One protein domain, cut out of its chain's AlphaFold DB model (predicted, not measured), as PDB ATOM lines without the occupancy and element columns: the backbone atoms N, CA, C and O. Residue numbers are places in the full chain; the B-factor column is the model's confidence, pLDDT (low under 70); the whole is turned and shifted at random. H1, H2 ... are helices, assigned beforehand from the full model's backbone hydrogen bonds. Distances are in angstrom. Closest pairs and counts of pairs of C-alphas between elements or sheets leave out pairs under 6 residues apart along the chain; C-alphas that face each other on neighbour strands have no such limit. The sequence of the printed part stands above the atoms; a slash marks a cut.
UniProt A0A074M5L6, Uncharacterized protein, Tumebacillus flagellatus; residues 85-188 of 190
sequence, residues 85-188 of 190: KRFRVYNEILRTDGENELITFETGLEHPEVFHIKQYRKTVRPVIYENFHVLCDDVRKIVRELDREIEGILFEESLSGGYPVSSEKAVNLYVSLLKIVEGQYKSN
ATOM      1  N   LYS A  85     -38.422 -32.446 -25.431       91.81
ATOM      2  CA  LYS A  85     -38.227 -31.626 -24.225       91.81
ATOM      3  C   LYS A  85     -38.561 -32.402 -22.953       91.81
ATOM      4  O   LYS A  85     -37.782 -32.364 -22.008       91.81
ATOM      5  N   ARG A  86     -39.666 -33.152 -22.938       92.56
ATOM      6  CA  ARG A  86     -40.051 -33.997 -21.799       92.56
ATOM      7  C   ARG A  86     -38.975 -35.034 -21.473       92.56
ATOM      8  O   ARG A  86     -38.556 -35.126 -20.324       92.56
ATOM      9  N   PHE A  87     -38.510 -35.780 -22.474       92.81
ATOM     10  CA  PHE A  87     -37.471 -36.794 -22.278       92.81
ATOM     11  C   PHE A  87     -36.143 -36.196 -21.824       92.81
ATOM     12  O   PHE A  87     -35.451 -36.793 -21.005       92.81
ATOM     13  N   ARG A  88     -35.800 -34.986 -22.280       93.62
ATOM     14  CA  ARG A  88     -34.619 -34.277 -21.777       93.62
ATOM     15  C   ARG A  88     -34.696 -34.056 -20.266       93.62
ATOM     16  O   ARG A  88     -33.744 -34.381 -19.569       93.62
ATOM     17  N   VAL A  89     -35.837 -33.576 -19.771       93.81
ATOM     18  CA  VAL A  89     -36.044 -33.348 -18.332       93.81
ATOM     19  C   VAL A  89     -35.995 -34.662 -17.561       93.81
ATOM     20  O   VAL A  89     -35.349 -34.749 -16.526       93.81
ATOM     21  N   TYR A  90     -36.636 -35.710 -18.074       94.44
ATOM     22  CA  TYR A  90     -36.618 -37.036 -17.458       94.44
ATOM     23  C   TYR A  90     -35.207 -37.613 -17.343       94.44
ATOM     24  O   TYR A  90     -34.837 -38.105 -16.282       94.44
ATOM     25  N   ASN A  91     -34.400 -37.509 -18.399       93.94
ATOM     26  CA  ASN A  91     -32.991 -37.897 -18.354       93.94
ATOM     27  C   ASN A  91     -32.215 -37.098 -17.309       93.94
ATOM     28  O   ASN A  91     -31.381 -37.654 -16.604       93.94
ATOM     29  N   GLU A  92     -32.483 -35.801 -17.199       94.31
ATOM     30  CA  GLU A  92     -31.802 -34.956 -16.229       94.31
ATOM     31  C   GLU A  92     -32.198 -35.283 -14.786       94.31
ATOM     32  O   GLU A  92     -31.325 -35.305 -13.921       94.31
ATOM     33  N   ILE A  93     -33.464 -35.626 -14.530       92.88
ATOM     34  CA  ILE A  93     -33.921 -36.136 -13.227       92.88
ATOM     35  C   ILE A  93     -33.166 -37.420 -12.872       92.88
ATOM     36  O   ILE A  93     -32.568 -37.478 -11.803       92.88
ATOM     37  N   LEU A  94     -33.147 -38.409 -13.773       92.50
ATOM     38  CA  LEU A  94     -32.476 -39.696 -13.539       92.50
ATOM     39  C   LEU A  94     -30.961 -39.536 -13.364       92.50
ATOM     40  O   LEU A  94     -30.365 -40.168 -12.498       92.50
ATOM     41  N   ARG A  95     -30.328 -38.663 -14.156       93.62
ATOM     42  CA  ARG A  95     -28.902 -38.342 -14.014       93.62
ATOM     43  C   ARG A  95     -28.619 -37.713 -12.653       93.62
ATOM     44  O   ARG A  95     -27.678 -38.110 -11.980       93.62
ATOM     45  N   THR A  96     -29.431 -36.736 -12.258       92.50
ATOM     46  CA  THR A  96     -29.255 -36.023 -10.990       92.50
ATOM     47  C   THR A  96     -29.474 -36.950  -9.798       92.50
ATOM     48  O   THR A  96     -28.749 -36.828  -8.817       92.50
ATOM     49  N   ASP A  97     -30.428 -37.875  -9.884       88.69
ATOM     50  CA  ASP A  97     -30.639 -38.932  -8.892       88.69
ATOM     51  C   ASP A  97     -29.433 -39.883  -8.810       88.69
ATOM     52  O   ASP A  97     -28.876 -40.084  -7.738       88.69
ATOM     53  N   GLY A  98     -28.917 -40.369  -9.944       87.19
ATOM     54  CA  GLY A  98     -27.722 -41.224  -9.957       87.19
ATOM     55  C   GLY A  98     -26.441 -40.541  -9.449       87.19
ATOM     56  O   GLY A  98     -25.528 -41.214  -8.978       87.19
ATOM     57  N   GLU A  99     -26.358 -39.211  -9.538       90.94
ATOM     58  CA  GLU A  99     -25.228 -38.413  -9.040       90.94
ATOM     59  C   GLU A  99     -25.368 -38.007  -7.564       90.94
ATOM     60  O   GLU A  99     -24.373 -37.647  -6.934       90.94
ATOM     61  N   ASN A 100     -26.584 -38.010  -7.010       89.38
ATOM     62  CA  ASN A 100     -26.865 -37.500  -5.673       89.38
ATOM     63  C   ASN A 100     -27.697 -38.503  -4.887       89.38
ATOM     64  O   ASN A 100     -28.832 -38.787  -5.242       89.38
ATOM     65  N   GLU A 101     -27.188 -38.945  -3.745       84.38
ATOM     66  CA  GLU A 101     -27.955 -39.812  -2.858       84.38
ATOM     67  C   GLU A 101     -29.119 -39.028  -2.222       84.38
ATOM     68  O   GLU A 101     -28.931 -38.190  -1.338       84.38
ATOM     69  N   LEU A 102     -30.336 -39.246  -2.730       86.94
ATOM     70  CA  LEU A 102     -31.563 -38.590  -2.254       86.94
ATOM     71  C   LEU A 102     -32.329 -39.437  -1.243       86.94
ATOM     72  O   LEU A 102     -33.109 -38.899  -0.454       86.94
ATOM     73  N   ILE A 103     -32.084 -40.742  -1.262       86.38
ATOM     74  CA  ILE A 103     -32.625 -41.719  -0.332       86.38
ATOM     75  C   ILE A 103     -31.453 -42.533   0.204       86.38
ATOM     76  O   ILE A 103     -30.709 -43.116  -0.583       86.38
ATOM     77  N   THR A 104     -31.330 -42.611   1.527       81.44
ATOM     78  CA  THR A 104     -30.376 -43.509   2.186       81.44
ATOM     79  C   THR A 104     -31.118 -44.683   2.814       81.44
ATOM     80  O   THR A 104     -32.158 -44.517   3.458       81.44
ATOM     81  N   PHE A 105     -30.560 -45.876   2.626       72.94
ATOM     82  CA  PHE A 105     -31.014 -47.112   3.254       72.94
ATOM     83  C   PHE A 105     -30.069 -47.422   4.415       72.94
ATOM     84  O   PHE A 105     -28.871 -47.607   4.192       72.94
ATOM     85  N   GLU A 106     -30.569 -47.461   5.650       64.94
ATOM     86  CA  GLU A 106     -29.748 -47.918   6.770       64.94
ATOM     87  C   GLU A 106     -29.451 -49.418   6.620       64.94
ATOM     88  O   GLU A 106     -30.337 -50.244   6.390       64.94
ATOM     89  N   THR A 107     -28.170 -49.785   6.723       54.34
ATOM     90  CA  THR A 107     -27.715 -51.178   6.646       54.34
ATOM     91  C   THR A 107     -28.368 -52.023   7.738       54.34
ATOM     92  O   THR A 107     -27.990 -51.928   8.902       54.34
ATOM     93  N   GLY A 108     -29.310 -52.885   7.347       56.97
ATOM     94  CA  GLY A 108     -29.994 -53.827   8.241       56.97
ATOM     95  C   GLY A 108     -31.521 -53.751   8.204       56.97
ATOM     96  O   GLY A 108     -32.166 -54.648   8.744       56.97
ATOM     97  N   LEU A 109     -32.097 -52.741   7.545       53.91
ATOM     98  CA  LEU A 109     -33.543 -52.574   7.384       53.91
ATOM     99  C   LEU A 109     -33.943 -52.681   5.903       53.91
ATOM    100  O   LEU A 109     -33.252 -52.180   5.018       53.91
ATOM    101  N   GLU A 110     -35.064 -53.353   5.621       55.31
ATOM    102  CA  GLU A 110     -35.587 -53.561   4.255       55.31
ATOM    103  C   GLU A 110     -36.214 -52.294   3.638       55.31
ATOM    104  O   GLU A 110     -36.608 -52.302   2.467       55.31
ATOM    105  N   HIS A 111     -36.302 -51.196   4.396       54.28
ATOM    106  CA  HIS A 111     -36.991 -49.978   3.982       54.28
ATOM    107  C   HIS A 111     -36.085 -48.734   4.042       54.28
ATOM    108  O   HIS A 111     -35.315 -48.574   4.986       54.28
ATOM    109  N   PRO A 112     -36.173 -47.845   3.036       60.62
ATOM    110  CA  PRO A 112     -35.470 -46.569   3.042       60.62
ATOM    111  C   PRO A 112     -36.022 -45.633   4.122       60.62
ATOM    112  O   PRO A 112     -37.194 -45.263   4.079       60.62
ATOM    113  N   GLU A 113     -35.172 -45.230   5.067       67.38
ATOM    114  CA  GLU A 113     -35.591 -44.424   6.219       67.38
ATOM    115  C   GLU A 113     -35.420 -42.918   6.007       67.38
ATOM    116  O   GLU A 113     -36.177 -42.141   6.582       67.38
ATOM    117  N   VAL A 114     -34.463 -42.458   5.195       79.25
ATOM    118  CA  VAL A 114     -34.131 -41.022   5.160       79.25
ATOM    119  C   VAL A 114     -34.239 -40.453   3.755       79.25
ATOM    120  O   VAL A 114     -33.499 -40.836   2.850       79.25
ATOM    121  N   PHE A 115     -35.144 -39.485   3.599       87.38
ATOM    122  CA  PHE A 115     -35.248 -38.646   2.411       87.38
ATOM    123  C   PHE A 115     -34.478 -37.336   2.613       87.38
ATOM    124  O   PHE A 115     -34.805 -36.525   3.482       87.38
ATOM    125  N   HIS A 116     -33.468 -37.085   1.779       89.38
ATOM    126  CA  HIS A 116     -32.609 -35.903   1.888       89.38
ATOM    127  C   HIS A 116     -33.267 -34.663   1.270       89.38
ATOM    128  O   HIS A 116     -32.914 -34.217   0.175       89.38
ATOM    129  N   ILE A 117     -34.197 -34.047   2.007       90.44
ATOM    130  CA  ILE A 117     -34.985 -32.873   1.574       90.44
ATOM    131  C   ILE A 117     -34.104 -31.745   1.023       90.44
ATOM    132  O   ILE A 117     -34.404 -31.156  -0.019       90.44
ATOM    133  N   LYS A 118     -33.008 -31.419   1.720       90.44
ATOM    134  CA  LYS A 118     -32.100 -30.333   1.314       90.44
ATOM    135  C   LYS A 118     -31.460 -30.618  -0.041       90.44
ATOM    136  O   LYS A 118     -31.372 -29.709  -0.867       90.44
ATOM    137  N   GLN A 119     -31.056 -31.865  -0.271       91.75
ATOM    138  CA  GLN A 119     -30.457 -32.280  -1.529       91.75
ATOM    139  C   GLN A 119     -31.504 -32.246  -2.644       91.75
ATOM    140  O   GLN A 119     -31.281 -31.576  -3.648       91.75
ATOM    141  N   TYR A 120     -32.697 -32.807  -2.413       93.12
ATOM    142  CA  TYR A 120     -33.811 -32.758  -3.365       93.12
ATOM    143  C   TYR A 120     -34.140 -31.327  -3.815       93.12
ATOM    144  O   TYR A 120     -34.218 -31.048  -5.014       93.12
ATOM    145  N   ARG A 121     -34.291 -30.390  -2.866       93.44
ATOM    146  CA  ARG A 121     -34.612 -28.985  -3.174       93.44
ATOM    147  C   ARG A 121     -33.503 -28.282  -3.954       93.44
ATOM    148  O   ARG A 121     -33.805 -27.354  -4.701       93.44
ATOM    149  N   LYS A 122     -32.249 -28.695  -3.763       94.75
ATOM    150  CA  LYS A 122     -31.076 -28.097  -4.408       94.75
ATOM    151  C   LYS A 122     -30.811 -28.670  -5.799       94.75
ATOM    152  O   LYS A 122     -30.373 -27.918  -6.663       94.75
ATOM    153  N   THR A 123     -31.040 -29.964  -6.007       93.75
ATOM    154  CA  THR A 123     -30.590 -30.664  -7.218       93.75
ATOM    155  C   THR A 123     -31.748 -31.033  -8.139       93.75
ATOM    156  O   THR A 123     -31.796 -30.564  -9.271       93.75
ATOM    157  N   VAL A 124     -32.725 -31.807  -7.663       93.69
ATOM    158  CA  VAL A 124     -33.794 -32.361  -8.514       93.69
ATOM    159  C   VAL A 124     -34.953 -31.392  -8.717       93.69
ATOM    160  O   VAL A 124     -35.472 -31.255  -9.826       93.69
ATOM    161  N   ARG A 125     -35.375 -30.688  -7.662       94.31
ATOM    162  CA  ARG A 125     -36.524 -29.776  -7.735       94.31
ATOM    163  C   ARG A 125     -36.350 -28.676  -8.798       94.31
ATOM    164  O   ARG A 125     -37.305 -28.454  -9.542       94.31
ATOM    165  N   PRO A 126     -35.187 -28.009  -8.939       95.81
ATOM    166  CA  PRO A 126     -34.995 -27.001  -9.982       95.81
ATOM    167  C   PRO A 126     -35.186 -27.558 -11.400       95.81
ATOM    168  O   PRO A 126     -35.919 -26.957 -12.181       95.81
ATOM    169  N   VAL A 127     -34.625 -28.739 -11.685       94.19
ATOM    170  CA  VAL A 127     -34.743 -29.434 -12.983       94.19
ATOM    171  C   VAL A 127     -36.209 -29.685 -13.344       94.19
ATOM    172  O   VAL A 127     -36.655 -29.417 -14.461       94.19
ATOM    173  N   ILE A 128     -36.994 -30.160 -12.374       94.00
ATOM    174  CA  ILE A 128     -38.426 -30.425 -12.555       94.00
ATOM    175  C   ILE A 128     -39.198 -29.130 -12.831       94.00
ATOM    176  O   ILE A 128     -40.069 -29.094 -13.704       94.00
ATOM    177  N   TYR A 129     -38.908 -28.068 -12.077       95.31
ATOM    178  CA  TYR A 129     -39.675 -26.827 -12.145       95.31
ATOM    179  C   TYR A 129     -39.345 -25.965 -13.366       95.31
ATOM    180  O   TYR A 129     -40.238 -25.274 -13.856       95.31
ATOM    181  N   GLU A 130     -38.129 -26.051 -13.910       93.94
ATOM    182  CA  GLU A 130     -37.730 -25.333 -15.128       93.94
ATOM    183  C   GLU A 130     -38.656 -25.652 -16.311       93.94
ATOM    184  O   GLU A 130     -39.081 -24.769 -17.055       93.94
ATOM    185  N   ASN A 131     -39.052 -26.918 -16.437       91.38
ATOM    186  CA  ASN A 131     -39.860 -27.409 -17.550       91.38
ATOM    187  C   ASN A 131     -41.175 -28.051 -17.087       91.38
ATOM    188  O   ASN A 131     -41.742 -28.903 -17.774       91.38
ATOM    189  N   PHE A 132     -41.708 -27.596 -15.948       93.50
ATOM    190  CA  PHE A 132     -42.878 -28.196 -15.298       93.50
ATOM    191  C   PHE A 132     -44.094 -28.325 -16.225       93.50
ATOM    192  O   PHE A 132     -44.845 -29.289 -16.152       93.50
ATOM    193  N   HIS A 133     -44.295 -27.364 -17.127       90.62
ATOM    194  CA  HIS A 133     -45.425 -27.335 -18.059       90.62
ATOM    195  C   HIS A 133     -45.390 -28.445 -19.129       90.62
ATOM    196  O   HIS A 133     -46.435 -28.755 -19.700       90.62
ATOM    197  N   VAL A 134     -44.219 -29.032 -19.399       91.75
ATOM    198  CA  VAL A 134     -44.014 -30.071 -20.428       91.75
ATOM    199  C   VAL A 134     -44.221 -31.489 -19.868       91.75
ATOM    200  O   VAL A 134     -44.499 -32.433 -20.621       91.75
ATOM    201  N   LEU A 135     -44.097 -31.646 -18.546       92.62
ATOM    202  CA  LEU A 135     -44.213 -32.926 -17.844       92.62
ATOM    203  C   LEU A 135     -45.648 -33.464 -17.883       92.62
ATOM    204  O   LEU A 135     -46.610 -32.702 -17.996       92.62
ATOM    205  N   CYS A 136     -45.794 -34.788 -17.792       92.06
ATOM    206  CA  CYS A 136     -47.118 -35.405 -17.736       92.06
ATOM    207  C   CYS A 136     -47.831 -35.101 -16.410       92.06
ATOM    208  O   CYS A 136     -47.204 -34.796 -15.392       92.06
ATOM    209  N   ASP A 137     -49.161 -35.194 -16.423       94.06
ATOM    210  CA  ASP A 137     -49.993 -34.868 -15.263       94.06
ATOM    211  C   ASP A 137     -49.644 -35.688 -14.026       94.06
ATOM    212  O   ASP A 137     -49.626 -35.136 -12.929       94.06
ATOM    213  N   ASP A 138     -49.312 -36.965 -14.195       94.19
ATOM    214  CA  ASP A 138     -48.985 -37.849 -13.076       94.19
ATOM    215  C   ASP A 138     -47.679 -37.432 -12.392       94.19
ATOM    216  O   ASP A 138     -47.645 -37.290 -11.171       94.19
ATOM    217  N   VAL A 139     -46.641 -37.102 -13.171       94.50
ATOM    218  CA  VAL A 139     -45.392 -36.532 -12.637       94.50
ATOM    219  C   VAL A 139     -45.677 -35.228 -11.892       94.50
ATOM    220  O   VAL A 139     -45.220 -35.043 -10.766       94.50
ATOM    221  N   ARG A 140     -46.483 -34.330 -12.472       95.62
ATOM    222  CA  ARG A 140     -46.832 -33.051 -11.829       95.62
ATOM    223  C   ARG A 140     -47.594 -33.231 -10.519       95.62
ATOM    224  O   ARG A 140     -47.381 -32.449  -9.593       95.62
ATOM    225  N   LYS A 141     -48.495 -34.213 -10.442       96.69
ATOM    226  CA  LYS A 141     -49.244 -34.538  -9.221       96.69
ATOM    227  C   LYS A 141     -48.310 -35.050  -8.134       96.69
ATOM    228  O   LYS A 141     -48.305 -34.464  -7.057       96.69
ATOM    229  N   ILE A 142     -47.465 -36.034  -8.447       96.31
ATOM    230  CA  ILE A 142     -46.508 -36.596  -7.483       96.31
ATOM    231  C   ILE A 142     -45.565 -35.518  -6.956       96.31
ATOM    232  O   ILE A 142     -45.365 -35.424  -5.754       96.31
ATOM    233  N   VAL A 143     -45.032 -34.654  -7.825       95.88
ATOM    234  CA  VAL A 143     -44.144 -33.559  -7.401       95.88
ATOM    235  C   VAL A 143     -44.848 -32.604  -6.436       95.88
ATOM    236  O   VAL A 143     -44.263 -32.201  -5.439       95.88
ATOM    237  N   ARG A 144     -46.113 -32.254  -6.698       96.56
ATOM    238  CA  ARG A 144     -46.893 -31.387  -5.799       96.56
ATOM    239  C   ARG A 144     -47.209 -32.061  -4.469       96.56
ATOM    240  O   ARG A 144     -47.229 -31.387  -3.447       96.56
ATOM    241  N   GLU A 145     -47.507 -33.355  -4.484       96.19
ATOM    242  CA  GLU A 145     -47.728 -34.134  -3.264       96.19
ATOM    243  C   GLU A 145     -46.445 -34.255  -2.445       96.19
ATOM    244  O   GLU A 145     -46.486 -34.067  -1.234       96.19
ATOM    245  N   LEU A 146     -45.308 -34.472  -3.109       94.62
ATOM    246  CA  LEU A 146     -43.994 -34.512  -2.480       94.62
ATOM    247  C   LEU A 146     -43.629 -33.159  -1.859       94.62
ATOM    248  O   LEU A 146     -43.217 -33.123  -0.708       94.62
ATOM    249  N   ASP A 147     -43.837 -32.045  -2.568       94.88
ATOM    250  CA  ASP A 147     -43.598 -30.700  -2.023       94.88
ATOM    251  C   ASP A 147     -44.469 -30.427  -0.780       94.88
ATOM    252  O   ASP A 147     -43.973 -29.882   0.204       94.88
ATOM    253  N   ARG A 148     -45.741 -30.856  -0.777       95.31
ATOM    254  CA  ARG A 148     -46.623 -30.746   0.404       95.31
ATOM    255  C   ARG A 148     -46.140 -31.596   1.574       95.31
ATOM    256  O   ARG A 148     -46.202 -31.151   2.713       95.31
ATOM    257  N   GLU A 149     -45.694 -32.815   1.294       94.06
ATOM    258  CA  GLU A 149     -45.153 -33.711   2.315       94.06
ATOM    259  C   GLU A 149     -43.881 -33.123   2.933       94.06
ATOM    260  O   GLU A 149     -43.752 -33.070   4.150       94.06
ATOM    261  N   ILE A 150     -42.985 -32.584   2.103       92.75
ATOM    262  CA  ILE A 150     -41.776 -31.879   2.543       92.75
ATOM    263  C   ILE A 150     -42.122 -30.686   3.438       92.75
ATOM    264  O   ILE A 150     -41.469 -30.484   4.459       92.75
ATOM    265  N   GLU A 151     -43.123 -29.883   3.076       93.31
ATOM    266  CA  GLU A 151     -43.583 -28.774   3.920       93.31
ATOM    267  C   GLU A 151     -44.100 -29.265   5.280       93.31
ATOM    268  O   GLU A 151     -43.784 -28.652   6.300       93.31
ATOM    269  N   GLY A 152     -44.829 -30.385   5.303       90.31
ATOM    270  CA  GLY A 152     -45.272 -31.042   6.535       90.31
ATOM    271  C   GLY A 152     -44.103 -31.485   7.416       90.31
ATOM    272  O   GLY A 152     -44.057 -31.124   8.589       90.31
ATOM    273  N   ILE A 153     -43.114 -32.166   6.831       89.25
ATOM    274  CA  ILE A 153     -41.904 -32.613   7.538       89.25
ATOM    275  C   ILE A 153     -41.158 -31.419   8.137       89.25
ATOM    276  O   ILE A 153     -40.833 -31.423   9.318       89.25
ATOM    277  N   LEU A 154     -40.931 -30.359   7.356       88.94
ATOM    278  CA  LEU A 154     -40.232 -29.162   7.833       88.94
ATOM    279  C   LEU A 154     -40.986 -28.462   8.974       88.94
ATOM    280  O   LEU A 154     -40.365 -27.900   9.877       88.94
ATOM    281  N   PHE A 155     -42.319 -28.480   8.936       89.25
ATOM    282  CA  PHE A 155     -43.139 -27.960  10.021       89.25
ATOM    283  C   PHE A 155     -42.996 -28.812  11.289       89.25
ATOM    284  O   PHE A 155     -42.760 -28.261  12.364       89.25
ATOM    285  N   GLU A 156     -43.053 -30.138  11.181       86.00
ATOM    286  CA  GLU A 156     -42.857 -31.050  12.316       86.00
ATOM    287  C   GLU A 156     -41.444 -30.960  12.906       86.00
ATOM    288  O   GLU A 156     -41.299 -30.864  14.124       86.00
ATOM    289  N   GLU A 157     -40.408 -30.882  12.068       85.12
ATOM    290  CA  GLU A 157     -39.021 -30.645  12.494       85.12
ATOM    291  C   GLU A 157     -38.886 -29.332  13.280       85.12
ATOM    292  O   GLU A 157     -38.148 -29.251  14.264       85.12
ATOM    293  N   SER A 158     -39.622 -28.289  12.883       85.12
ATOM    294  CA  SER A 158     -39.616 -27.012  13.605       85.12
ATOM    295  C   SER A 158     -40.254 -27.117  14.996       85.12
ATOM    296  O   SER A 158     -39.806 -26.444  15.927       85.12
ATOM    297  N   LEU A 159     -41.252 -27.992  15.159       87.50
ATOM    298  CA  LEU A 159     -41.917 -28.258  16.437       87.50
ATOM    299  C   LEU A 159     -41.118 -29.215  17.327       87.50
ATOM    300  O   LEU A 159     -41.166 -29.088  18.549       87.50
ATOM    301  N   SER A 160     -40.371 -30.147  16.732       82.25
ATOM    302  CA  SER A 160     -39.564 -31.130  17.458       82.25
ATOM    303  C   SER A 160     -38.289 -30.533  18.063       82.25
ATOM    304  O   SER A 160     -37.624 -31.195  18.850       82.25
ATOM    305  N   GLY A 161     -37.945 -29.283  17.738       79.19
ATOM    306  CA  GLY A 161     -36.684 -28.662  18.151       79.19
ATOM    307  C   GLY A 161     -35.523 -28.964  17.199       79.19
ATOM    308  O   GLY A 161     -34.366 -28.903  17.606       79.19
ATOM    309  N   GLY A 162     -35.821 -29.274  15.933       74.88
ATOM    310  CA  GLY A 162     -34.829 -29.495  14.881       74.88
ATOM    311  C   GLY A 162     -34.323 -30.932  14.774       74.88
ATOM    312  O   GLY A 162     -33.308 -31.157  14.114       74.88
ATOM    313  N   TYR A 163     -35.000 -31.899  15.403       69.69
ATOM    314  CA  TYR A 163     -34.708 -33.313  15.168       69.69
ATOM    315  C   TYR A 163     -35.263 -33.728  13.804       69.69
ATOM    316  O   TYR A 163     -36.432 -33.436  13.539       69.69
ATOM    317  N   PRO A 164     -34.456 -34.398  12.960       69.69
ATOM    318  CA  PRO A 164     -34.881 -34.817  11.634       69.69
ATOM    319  C   PRO A 164     -36.050 -35.794  11.739       69.69
ATOM    320  O   PRO A 164     -36.001 -36.748  12.519       69.69
ATOM    321  N   VAL A 165     -37.093 -35.553  10.949       73.56
ATOM    322  CA  VAL A 165     -38.283 -36.407  10.911       73.56
ATOM    323  C   VAL A 165     -38.228 -37.249   9.641       73.56
ATOM    324  O   VAL A 165     -38.238 -36.734   8.524       73.56
ATOM    325  N   SER A 166     -38.141 -38.566   9.816       73.31
ATOM    326  CA  SER A 166     -38.259 -39.516   8.712       73.31
ATOM    327  C   SER A 166     -39.705 -39.551   8.208       73.31
ATOM    328  O   SER A 166     -40.640 -39.646   9.000       73.31
ATOM    329  N   SER A 167     -39.888 -39.499   6.886       80.94
ATOM    330  CA  SER A 167     -41.185 -39.732   6.248       80.94
ATOM    331  C   SER A 167     -41.046 -40.797   5.170       80.94
ATOM    332  O   SER A 167     -40.573 -40.541   4.059       80.94
ATOM    333  N   GLU A 168     -41.540 -41.992   5.486       85.38
ATOM    334  CA  GLU A 168     -41.709 -43.087   4.526       85.38
ATOM    335  C   GLU A 168     -42.555 -42.640   3.322       85.38
ATOM    336  O   GLU A 168     -42.333 -43.039   2.179       85.38
ATOM    337  N   LYS A 169     -43.518 -41.742   3.552       89.31
ATOM    338  CA  LYS A 169     -44.385 -41.214   2.503       89.31
ATOM    339  C   LYS A 169     -43.617 -40.360   1.496       89.31
ATOM    340  O   LYS A 169     -43.835 -40.528   0.297       89.31
ATOM    341  N   ALA A 170     -42.702 -39.494   1.937       90.88
ATOM    342  CA  ALA A 170     -41.856 -38.712   1.031       90.88
ATOM    343  C   ALA A 170     -40.971 -39.618   0.162       90.88
ATOM    344  O   ALA A 170     -40.875 -39.431  -1.053       90.88
ATOM    345  N   VAL A 171     -40.400 -40.654   0.773       90.62
ATOM    346  CA  VAL A 171     -39.609 -41.677   0.086       90.62
ATOM    347  C   VAL A 171     -40.448 -42.416  -0.961       90.62
ATOM    348  O   VAL A 171     -40.069 -42.478  -2.130       90.62
ATOM    349  N   ASN A 172     -41.628 -42.912  -0.585       91.50
ATOM    350  CA  ASN A 172     -42.534 -43.628  -1.483       91.50
ATOM    351  C   ASN A 172     -43.008 -42.757  -2.656       91.50
ATOM    352  O   ASN A 172     -43.093 -43.236  -3.793       91.50
ATOM    353  N   LEU A 173     -43.281 -41.473  -2.410       93.94
ATOM    354  CA  LEU A 173     -43.621 -40.503  -3.451       93.94
ATOM    355  C   LEU A 173     -42.452 -40.293  -4.419       93.94
ATOM    356  O   LEU A 173     -42.657 -40.313  -5.633       93.94
ATOM    357  N   TYR A 174     -41.228 -40.155  -3.910       93.75
ATOM    358  CA  TYR A 174     -40.045 -39.991  -4.751       93.75
ATOM    359  C   TYR A 174     -39.724 -41.252  -5.571       93.75
ATOM    360  O   TYR A 174     -39.508 -41.173  -6.778       93.75
ATOM    361  N   VAL A 175     -39.807 -42.440  -4.973       92.19
ATOM    362  CA  VAL A 175     -39.660 -43.711  -5.704       92.19
ATOM    363  C   VAL A 175     -40.743 -43.856  -6.777       92.19
ATOM    364  O   VAL A 175     -40.475 -44.321  -7.885       92.19
ATOM    365  N   SER A 176     -41.975 -43.435  -6.484       93.88
ATOM    366  CA  SER A 176     -43.068 -43.439  -7.463       93.88
ATOM    367  C   SER A 176     -42.806 -42.471  -8.618       93.88
ATOM    368  O   SER A 176     -43.065 -42.821  -9.769       93.88
ATOM    369  N   LEU A 177     -42.235 -41.293  -8.341       94.62
ATOM    370  CA  LEU A 177     -41.782 -40.355  -9.369       94.62
ATOM    371  C   LEU A 177     -40.784 -41.028 -10.318       94.62
ATOM    372  O   LEU A 177     -40.996 -40.997 -11.531       94.62
ATOM    373  N   LEU A 178     -39.744 -41.671  -9.778       93.62
ATOM    374  CA  LEU A 178     -38.731 -42.370 -10.576       93.62
ATOM    375  C   LEU A 178     -39.350 -43.490 -11.420       93.62
ATOM    376  O   LEU A 178     -39.121 -43.541 -12.626       93.62
ATOM    377  N   LYS A 179     -40.226 -44.318 -10.837       93.62
ATOM    378  CA  LYS A 179     -40.928 -45.388 -11.567       93.62
ATOM    379  C   LYS A 179     -41.742 -44.864 -12.748       93.62
ATOM    380  O   LYS A 179     -41.733 -45.484 -13.811       93.62
ATOM    381  N   ILE A 180     -42.450 -43.744 -12.586       93.56
ATOM    382  CA  ILE A 180     -43.195 -43.138 -13.696       93.56
ATOM    383  C   ILE A 180     -42.228 -42.629 -14.759       93.56
ATOM    384  O   ILE A 180     -42.427 -42.927 -15.933       93.56
ATOM    385  N   VAL A 181     -41.181 -41.903 -14.363       92.62
ATOM    386  CA  VAL A 181     -40.169 -41.365 -15.281       92.62
ATOM    387  C   VAL A 181     -39.510 -42.482 -16.099       92.62
ATOM    388  O   VAL A 181     -39.460 -42.389 -17.324       92.62
ATOM    389  N   GLU A 182     -39.090 -43.574 -15.463       91.50
ATOM    390  CA  GLU A 182     -38.530 -44.753 -16.133       91.50
ATOM    391  C   GLU A 182     -39.557 -45.476 -17.013       91.50
ATOM    392  O   GLU A 182     -39.247 -45.918 -18.123       91.50
ATOM    393  N   GLY A 183     -40.802 -45.587 -16.542       90.19
ATOM    394  CA  GLY A 183     -41.897 -46.219 -17.274       90.19
ATOM    395  C   GLY A 183     -42.159 -45.562 -18.631       90.19
ATOM    396  O   GLY A 183     -42.439 -46.267 -19.601       90.19
ATOM    397  N   GLN A 184     -41.975 -44.241 -18.732       87.00
ATOM    398  CA  GLN A 184     -42.135 -43.495 -19.987       87.00
ATOM    399  C   GLN A 184     -41.126 -43.913 -21.067       87.00
ATOM    400  O   GLN A 184     -41.427 -43.793 -22.252       87.00
ATOM    401  N   TYR A 185     -39.954 -44.438 -20.696       81.12
ATOM    402  CA  TYR A 185     -38.989 -44.981 -21.660       81.12
ATOM    403  C   TYR A 185     -39.367 -46.382 -22.139       81.12
ATOM    404  O   TYR A 185     -39.124 -46.731 -23.293       81.12
ATOM    405  N   LYS A 186     -39.988 -47.193 -21.276       79.06
ATOM    406  CA  LYS A 186     -40.427 -48.551 -21.632       79.06
ATOM    407  C   LYS A 186     -41.638 -48.532 -22.565       79.06
ATOM    408  O   LYS A 186     -41.716 -49.365 -23.459       79.06
ATOM    409  N   SER A 187     -42.546 -47.569 -22.398       68.00
ATOM    410  CA  SER A 187     -43.729 -47.428 -23.255       68.00
ATOM    411  C   SER A 187     -43.436 -46.868 -24.651       68.00
ATOM    412  O   SER A 187     -44.263 -47.035 -25.534       68.00
ATOM    413  N   ASN A 188     -42.292 -46.200 -24.852       57.00
ATOM    414  CA  ASN A 188     -41.944 -45.529 -26.114       57.00
ATOM    415  C   ASN A 188     -40.962 -46.318 -27.005       57.00
ATOM    416  O   ASN A 188     -40.577 -45.823 -28.060       57.00
TER     417      ASN A 188
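Overview. This is residues 85 to 188 of the 190 residues of an uncharacterized protein of Tumebacillus flagellatus (UniProt A0A074M5L6). Picture a long helical hairpin, H4 and H5 side by side, with H1, H2 and H3 forming a second layer over one side of it; few contacts join the two layers. In that second layer H1 and H3 lie side by side, H3 follows H2 almost end to end, and a long loop, residues 100 to 116, reaches outward between H1 and H2. The printed part has 104 residues with five named helices, in the order H1, H2, H3, H4, H5, and no named strand; its class is all helix. It is compact, with a radius of gyration of the C-alphas of 14.1 A and spans of 45 by 30 by 21 A.

Along the chain. Find C-alpha 137 at (-49.993, -34.868, -15.263); from there H4, the longest helix, residues 137 to 160, runs 34.5 A to C-alpha 160 at (-39.564, -31.130, 17.458). Next look at H5, residues 168 to 187, which runs 28.2 A and ends with C-alpha 187 at (-43.729, -47.428, -23.255). Before H4 in the chain come H3, residues 124 to 130, 10.4 A long, and H2, residues 117 to 122, 8.6 A long. H1, residues 85 to 99, begins at C-alpha 85, at (-38.227, -31.626, -24.225), and measures 21.1 A.

Arrangement. Start with the hairpin of H4 and H5: they touch, closest at the C-alphas of Leu 146 and Ala 170, 5.9 A apart, and run opposite ways at a shallow tilt of 17 degrees. H2 is close to H4 but not clearly touching, closest at the C-alphas of Ile 117 and Ile 150, 6.9 A apart. H3 and H4 are near each other, with their closest C-alphas 8.3 A apart. H1 and H3 touch at the C-alphas of Ile 93 and Val 124, their closest, 6.0 A apart; they run opposite ways at a shallow tilt of 19 degrees. H1 is close to H5 but not clearly touching: the closest C-alphas, those of Tyr 90 and Val 181, are 6.0 A apart, at a steep tilt of 50 degrees. H2 and H3 meet only through their link, while H1 and H4 are apart. In H1, H2, H3 and H4 every O i to N i+4 pair is within hydrogen-bond range; in H5, 15 of 16 are.

Size, cuts and confidence. The two C-alphas farthest apart, those of Gly 161 and Asn 188, are 47.7 A apart. The printed part has no cut. The link from H1 to H2 is long, 17 residues; within it, residues 103 to 104 pair antiparallel with residues 114 to 115. Look for pLDDT under 70 at residues 106 to 113, 163 to 164 and 187 to 188; the mean of the printed part is 87.0.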